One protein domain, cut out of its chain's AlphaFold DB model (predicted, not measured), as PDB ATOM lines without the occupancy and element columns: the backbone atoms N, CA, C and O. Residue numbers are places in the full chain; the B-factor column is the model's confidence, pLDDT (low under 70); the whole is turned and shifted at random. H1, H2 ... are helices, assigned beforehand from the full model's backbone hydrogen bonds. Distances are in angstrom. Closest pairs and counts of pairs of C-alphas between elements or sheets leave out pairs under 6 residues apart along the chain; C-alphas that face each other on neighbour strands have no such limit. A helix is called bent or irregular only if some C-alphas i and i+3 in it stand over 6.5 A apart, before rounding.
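AT A GLANCE: This is residues 438 to 470 and 477 to 493 of the 493 residues of the protein "RNA polymerase sigma factor (Sigma-70 family)" of Kribbella sp. VKM Ac-2500 (UniProt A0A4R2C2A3). One long helix, H1, makes most of the length, and a shorter helix, H3, runs back beside its last part, overlapping it only partly; the small irregular helix H2 sits at the far end of the rod, away from where H1 begins. Residues 438 to 452 of H1 stick out free, and the rest makes a loose body of 35 residues spanning 36 by 21 by 7 A. The printed part has 50 residues with three named helices, in the order H1, H2, H3, and no named strand; the class is all helix. The whole is extended, with a radius of gyration of the C-alphas of 15.6 A and spans of 51 by 25 by 7 A.

IN THESE COORDINATES: H1 holds residues 438 to 460 and is 32.7 A long from first to last C-alpha; it begins with C-alpha 438 at (90.632, 94.797, -4.574) and ends with C-alpha 460 at (59.496, 104.703, -2.447). H3 holds residues 481 to 492 and is 16.6 A long, ending with C-alpha 492 at (69.549, 109.957, -4.991). H2 holds residues 466 to 470 and is 8.5 A long. It is irregular, with C-alphas 467 and 470 7.6 A apart.

HOW THE PARTS SIT: H1 and H3 touch, with 6 pairs of C-alphas within 8 A. The closest C-alphas of the two are those of Ile 457 and Leu 491, 6.8 A apart. H1 touches H3 with residues 453 to 460 alone, and H3 touches H1 with residues 488 to 492 alone. Their lines stand at a shallow tilt of 15 degrees, and they run opposite ways. Their centres are 19.8 A apart. H2 touches no helix; H1 and H2 are apart, and so are H2 and H3. In H1 and H3 every O i to N i+4 pair is within hydrogen-bond range. In H2 0 of 1 such pairs is within range, beside 1 of its 2 O i to N i+3 pairs.

THE WHOLE: The outline is a rod, and the two C-alphas farthest apart are those of Leu 438 and Ala 470, at 52.5 A. The C-alphas of the first and last printed residues, Leu 438 and Ala 493, are 25.3 A apart, and Ala 493 is the chain's last residue. Residues 471 to 476 are not printed, and C-alphas 470 and 477 are 13.7 A apart across this cut. The link from H1 to H2, with 5 residues between them, is tight; the link from H2 to H3 runs across the cut. The mean pLDDT of the printed part is 89.9, and no printed residue is under 70.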
ATOM      1  N   LEU A 438      91.299  93.585  -5.063       93.06
ATOM      2  CA  LEU A 438      90.632  94.797  -4.574       93.06
ATOM      3  C   LEU A 438      89.664  95.380  -5.613       93.06
ATOM      4  O   LEU A 438      88.543  95.725  -5.262       93.06
ATOM      5  N   GLU A 439      90.068  95.427  -6.883       93.94
ATOM      6  CA  GLU A 439      89.239  95.935  -7.984       93.94
ATOM      7  C   GLU A 439      87.912  95.173  -8.115       93.94
ATOM      8  O   GLU A 439      86.850  95.786  -8.240       93.94
ATOM      9  N   GLU A 440      87.947  93.842  -8.021       93.75
ATOM     10  CA  GLU A 440      86.744  93.010  -8.094       93.75
ATOM     11  C   GLU A 440      85.822  93.255  -6.897       93.75
ATOM     12  O   GLU A 440      84.614  93.422  -7.072       93.75
ATOM     13  N   ARG A 441      86.387  93.336  -5.684       93.88
ATOM     14  CA  ARG A 441      85.615  93.619  -4.466       93.88
ATOM     15  C   ARG A 441      84.964  94.994  -4.526       93.88
ATOM     16  O   ARG A 441      83.770  95.107  -4.266       93.88
ATOM     17  N   THR A 442      85.719  96.029  -4.890       94.50
ATOM     18  CA  THR A 442      85.197  97.394  -5.019       94.50
ATOM     19  C   THR A 442      84.072  97.451  -6.047       94.50
ATOM     20  O   THR A 442      82.995  97.951  -5.733       94.50
ATOM     21  N   THR A 443      84.269  96.849  -7.223       95.19
ATOM     22  CA  THR A 443      83.245  96.798  -8.277       95.19
ATOM     23  C   THR A 443      81.968  96.106  -7.791       95.19
ATOM     24  O   THR A 443      80.863  96.607  -8.007       95.19
ATOM     25  N   ALA A 444      82.101  94.972  -7.096       95.12
ATOM     26  CA  ALA A 444      80.963  94.251  -6.538       95.12
ATOM     27  C   ALA A 444      80.217  95.087  -5.486       95.12
ATOM     28  O   ALA A 444      78.990  95.186  -5.537       95.12
ATOM     29  N   HIS A 445      80.937  95.727  -4.561       95.81
ATOM     30  CA  HIS A 445      80.346  96.575  -3.520       95.81
ATOM     31  C   HIS A 445      79.632  97.800  -4.102       95.81
ATOM     32  O   HIS A 445      78.513  98.105  -3.688       95.81
ATOM     33  N   GLU A 446      80.213  98.458  -5.105       96.19
ATOM     34  CA  GLU A 446      79.580  99.581  -5.807       96.19
ATOM     35  C   GLU A 446      78.301  99.151  -6.533       96.19
ATOM     36  O   GLU A 446      77.249  99.776  -6.369       96.19
ATOM     37  N   ALA A 447      78.344  98.042  -7.275       95.81
ATOM     38  CA  ALA A 447      77.170  97.500  -7.953       95.81
ATOM     39  C   ALA A 447      76.057  97.122  -6.958       95.81
ATOM     40  O   ALA A 447      74.890  97.461  -7.168       95.81
ATOM     41  N   ARG A 448      76.406  96.482  -5.836       95.94
ATOM     42  CA  ARG A 448      75.460  96.155  -4.754       95.94
ATOM     43  C   ARG A 448      74.859  97.415  -4.127       95.94
ATOM     44  O   ARG A 448      73.653  97.454  -3.888       95.94
ATOM     45  N   ALA A 449      75.652  98.464  -3.913       93.56
ATOM     46  CA  ALA A 449      75.162  99.742  -3.395       93.56
ATOM     47  C   ALA A 449      74.174 100.420  -4.361       93.56
ATOM     48  O   ALA A 449      73.147 100.952  -3.921       93.56
ATOM     49  N   LEU A 450      74.435 100.357  -5.671       93.75
ATOM     50  CA  LEU A 450      73.519 100.848  -6.703       93.75
ATOM     51  C   LEU A 450      72.208 100.056  -6.725       93.75
ATOM     52  O   LEU A 450      71.138 100.663  -6.742       93.75
ATOM     53  N   LEU A 451      72.270  98.724  -6.649       90.56
ATOM     54  CA  LEU A 451      71.080  97.872  -6.552       90.56
ATOM     55  C   LEU A 451      70.268  98.178  -5.286       90.56
ATOM     56  O   LEU A 451      69.047  98.302  -5.359       90.56
ATOM     57  N   ALA A 452      70.928  98.391  -4.145       89.88
ATOM     58  CA  ALA A 452      70.264  98.781  -2.902       89.88
ATOM     59  C   ALA A 452      69.569 100.144  -3.021       89.88
ATOM     60  O   ALA A 452      68.461 100.331  -2.519       89.88
ATOM     61  N   ARG A 453      70.198 101.105  -3.705       89.56
ATOM     62  CA  ARG A 453      69.594 102.412  -3.984       89.56
ATOM     63  C   ARG A 453      68.391 102.279  -4.921       89.56
ATOM     64  O   ARG A 453      67.349 102.860  -4.636       89.56
ATOM     65  N   ALA A 454      68.503 101.479  -5.980       87.56
ATOM     66  CA  ALA A 454      67.405 101.199  -6.904       87.56
ATOM     67  C   ALA A 454      66.218 100.511  -6.206       87.56
ATOM     68  O   ALA A 454      65.075 100.898  -6.438       87.56
ATOM     69  N   ALA A 455      66.479  99.556  -5.306       83.81
ATOM     70  CA  ALA A 455      65.449  98.907  -4.497       83.81
ATOM     71  C   ALA A 455      64.708  99.919  -3.610       83.81
ATOM     72  O   ALA A 455      63.486  99.989  -3.669       83.81
ATOM     73  N   ARG A 456      65.433 100.795  -2.893       85.69
ATOM     74  CA  ARG A 456      64.808 101.866  -2.094       85.69
ATOM     75  C   ARG A 456      63.955 102.817  -2.933       85.69
ATOM     76  O   ARG A 456      62.912 103.260  -2.470       85.69
ATOM     77  N   ILE A 457      64.392 103.142  -4.151       86.56
ATOM     78  CA  ILE A 457      63.608 103.977  -5.074       86.56
ATOM     79  C   ILE A 457      62.335 103.243  -5.505       86.56
ATOM     80  O   ILE A 457      61.264 103.836  -5.483       86.56
ATOM     81  N   ARG A 458      62.424 101.958  -5.865       82.56
ATOM     82  CA  ARG A 458      61.253 101.141  -6.215       82.56
ATOM     83  C   ARG A 458      60.244 101.091  -5.065       82.56
ATOM     84  O   ARG A 458      59.054 101.277  -5.303       82.56
ATOM     85  N   ASP A 459      60.723 100.897  -3.842       80.62
ATOM     86  CA  ASP A 459      59.871 100.860  -2.652       80.62
ATOM     87  C   ASP A 459      59.235 102.236  -2.394       80.62
ATOM     88  O   ASP A 459      58.036 102.318  -2.157       80.62
ATOM     89  N   PHE A 460      59.997 103.326  -2.553       86.75
ATOM     90  CA  PHE A 460      59.496 104.703  -2.447       86.75
ATOM     91  C   PHE A 460      58.391 105.041  -3.459       86.75
ATOM     92  O   PHE A 460      57.516 105.849  -3.165       86.75
ATOM     93  N   LEU A 461      58.414 104.437  -4.651       86.19
ATOM     94  CA  LEU A 461      57.373 104.630  -5.667       86.19
ATOM     95  C   LEU A 461      56.079 103.853  -5.365       86.19
ATOM     96  O   LEU A 461      55.085 104.039  -6.065       86.19
ATOM     97  N   THR A 462      56.077 102.982  -4.354       86.25
ATOM     98  CA  THR A 462      54.872 102.270  -3.919       86.25
ATOM     99  C   THR A 462      53.995 103.207  -3.096       86.25
ATOM    100  O   THR A 462      54.452 103.788  -2.117       86.25
ATOM    101  N   GLN A 463      52.722 103.331  -3.472       85.56
ATOM    102  CA  GLN A 463      51.771 104.214  -2.801       85.56
ATOM    103  C   GLN A 463      50.434 103.491  -2.580       85.56
ATOM    104  O   GLN A 463      49.866 102.967  -3.545       85.56
ATOM    105  N   PRO A 464      49.899 103.463  -1.345       83.75
ATOM    106  CA  PRO A 464      48.552 102.969  -1.107       83.75
ATOM    107  C   PRO A 464      47.532 103.947  -1.706       83.75
ATOM    108  O   PRO A 464      47.591 105.156  -1.480       83.75
ATOM    109  N   LEU A 465      46.589 103.427  -2.495       89.19
ATOM    110  CA  LEU A 465      45.592 104.241  -3.193       89.19
ATOM    111  C   LEU A 465      44.260 104.214  -2.440       89.19
ATOM    112  O   LEU A 465      43.739 103.129  -2.173       89.19
ATOM    113  N   GLU A 466      43.660 105.386  -2.207       89.69
ATOM    114  CA  GLU A 466      42.352 105.537  -1.532       89.69
ATOM    115  C   GLU A 466      41.263 104.659  -2.177       89.69
ATOM    116  O   GLU A 466      40.477 103.991  -1.509       89.69
ATOM    117  N   VAL A 467      41.265 104.560  -3.511       88.94
ATOM    118  CA  VAL A 467      40.302 103.739  -4.269       88.94
ATOM    119  C   VAL A 467      40.461 102.227  -4.058       88.94
ATOM    120  O   VAL A 467      39.567 101.465  -4.427       88.94
ATOM    121  N   THR A 468      41.589 101.782  -3.498       83.31
ATOM    122  CA  THR A 468      41.884 100.363  -3.236       83.31
ATOM    123  C   THR A 468      41.786  99.972  -1.765       83.31
ATOM    124  O   THR A 468      41.895  98.785  -1.481       83.31
ATOM    125  N   GLU A 469      41.517 100.905  -0.845       85.88
ATOM    126  CA  GLU A 469      41.494 100.653   0.610       85.88
ATOM    127  C   GLU A 469      40.614  99.467   1.010       85.88
ATOM    128  O   GLU A 469      41.024  98.612   1.792       85.88
ATOM    129  N   ALA A 470      39.412  99.377   0.434       75.00
ATOM    130  CA  ALA A 470      38.469  98.300   0.728       75.00
ATOM    131  C   ALA A 470      38.983  96.910   0.305       75.00
ATOM    132  O   ALA A 470      38.524  95.903   0.837       75.00
ATOM    133  N   GLU A 477      47.021 107.122   0.799       90.12
ATOM    134  CA  GLU A 477      47.808 108.303   1.134       90.12
ATOM    135  C   GLU A 477      48.007 109.165  -0.113       90.12
ATOM    136  O   GLU A 477      48.550 108.708  -1.121       90.12
ATOM    137  N   ALA A 478      47.553 110.420  -0.062       90.88
ATOM    138  CA  ALA A 478      47.768 111.401  -1.120       90.88
ATOM    139  C   ALA A 478      49.044 112.208  -0.841       90.88
ATOM    140  O   ALA A 478      49.099 112.979   0.115       90.88
ATOM    141  N   VAL A 479      50.055 112.065  -1.704       90.69
ATOM    142  CA  VAL A 479      51.358 112.731  -1.547       90.69
ATOM    143  C   VAL A 479      51.477 113.923  -2.513       90.69
ATOM    144  O   VAL A 479      51.355 113.733  -3.729       90.69
ATOM    145  N   PRO A 480      51.723 115.159  -2.032       94.94
ATOM    146  CA  PRO A 480      51.941 116.320  -2.894       94.94
ATOM    147  C   PRO A 480      53.205 116.187  -3.768       94.94
ATOM    148  O   PRO A 480      54.245 115.748  -3.271       94.94
ATOM    149  N   PRO A 481      53.209 116.680  -5.027       95.06
ATOM    150  CA  PRO A 481      54.359 116.538  -5.930       95.06
ATOM    151  C   PRO A 481      55.690 117.069  -5.377       95.06
ATOM    152  O   PRO A 481      56.746 116.493  -5.629       95.06
ATOM    153  N   GLN A 482      55.655 118.158  -4.601       95.25
ATOM    154  CA  GLN A 482      56.860 118.746  -4.009       95.25
ATOM    155  C   GLN A 482      57.494 117.828  -2.951       95.25
ATOM    156  O   GLN A 482      58.722 117.764  -2.840       95.25
ATOM    157  N   GLU A 483      56.672 117.095  -2.198       92.31
ATOM    158  CA  GLU A 483      57.132 116.104  -1.224       92.31
ATOM    159  C   GLU A 483      57.709 114.879  -1.936       92.31
ATOM    160  O   GLU A 483      58.790 114.420  -1.563       92.31
ATOM    161  N   SER A 484      57.081 114.432  -3.033       91.94
ATOM    162  CA  SER A 484      57.607 113.353  -3.883       91.94
ATOM    163  C   SER A 484      58.990 113.690  -4.452       91.94
ATOM    164  O   SER A 484      59.916 112.888  -4.346       91.94
ATOM    165  N   ILE A 485      59.163 114.898  -5.007       94.62
ATOM    166  CA  ILE A 485      60.450 115.363  -5.558       94.62
ATOM    167  C   ILE A 485      61.509 115.453  -4.455       94.62
ATOM    168  O   ILE A 485      62.638 115.003  -4.643       94.62
ATOM    169  N   THR A 486      61.150 116.003  -3.292       94.00
ATOM    170  CA  THR A 486      62.071 116.130  -2.154       94.00
ATOM    171  C   THR A 486      62.492 114.760  -1.617       94.00
ATOM    172  O   THR A 486      63.671 114.549  -1.331       94.00
ATOM    173  N   GLY A 487      61.553 113.818  -1.496       89.88
ATOM    174  CA  GLY A 487      61.819 112.447  -1.068       89.88
ATOM    175  C   GLY A 487      62.737 111.708  -2.038       89.88
ATOM    176  O   GLY A 487      63.751 111.149  -1.620       89.88
ATOM    177  N   LEU A 488      62.458 111.796  -3.341       90.06
ATOM    178  CA  LEU A 488      63.290 111.171  -4.366       90.06
ATOM    179  C   LEU A 488      64.703 111.774  -4.410       90.06
ATOM    180  O   LEU A 488      65.682 111.035  -4.487       90.06
ATOM    181  N   ALA A 489      64.832 113.100  -4.288       90.69
ATOM    182  CA  ALA A 489      66.132 113.770  -4.241       90.69
ATOM    183  C   ALA A 489      66.993 113.296  -3.054       90.69
ATOM    184  O   ALA A 489      68.197 113.105  -3.213       90.69
ATOM    185  N   ARG A 490      66.382 113.038  -1.888       91.38
ATOM    186  CA  ARG A 490      67.082 112.478  -0.716       91.38
ATOM    187  C   ARG A 490      67.569 111.044  -0.927       91.38
ATOM    188  O   ARG A 490      68.563 110.673  -0.323       91.38
ATOM    189  N   LEU A 491      66.880 110.243  -1.743       85.06
ATOM    190  CA  LEU A 491      67.294 108.868  -2.061       85.06
ATOM    191  C   LEU A 491      68.416 108.803  -3.108       85.06
ATOM    192  O   LEU A 491      69.133 107.801  -3.175       85.06
ATOM    193  N   LEU A 492      68.531 109.841  -3.943       85.38
ATOM    194  CA  LEU A 492      69.549 109.957  -4.991       85.38
ATOM    195  C   LEU A 492      70.871 110.555  -4.494       85.38
ATOM    196  O   LEU A 492      71.912 110.245  -5.080       85.38
ATOM    197  N   ALA A 493      70.834 111.382  -3.445       83.44
ATOM    198  CA  ALA A 493      72.022 111.784  -2.690       83.44
ATOM    199  C   ALA A 493      72.631 110.545  -2.011       83.44
ATOM    200  O   ALA A 493      73.824 110.253  -2.265       83.44
TER     201      ALA A 493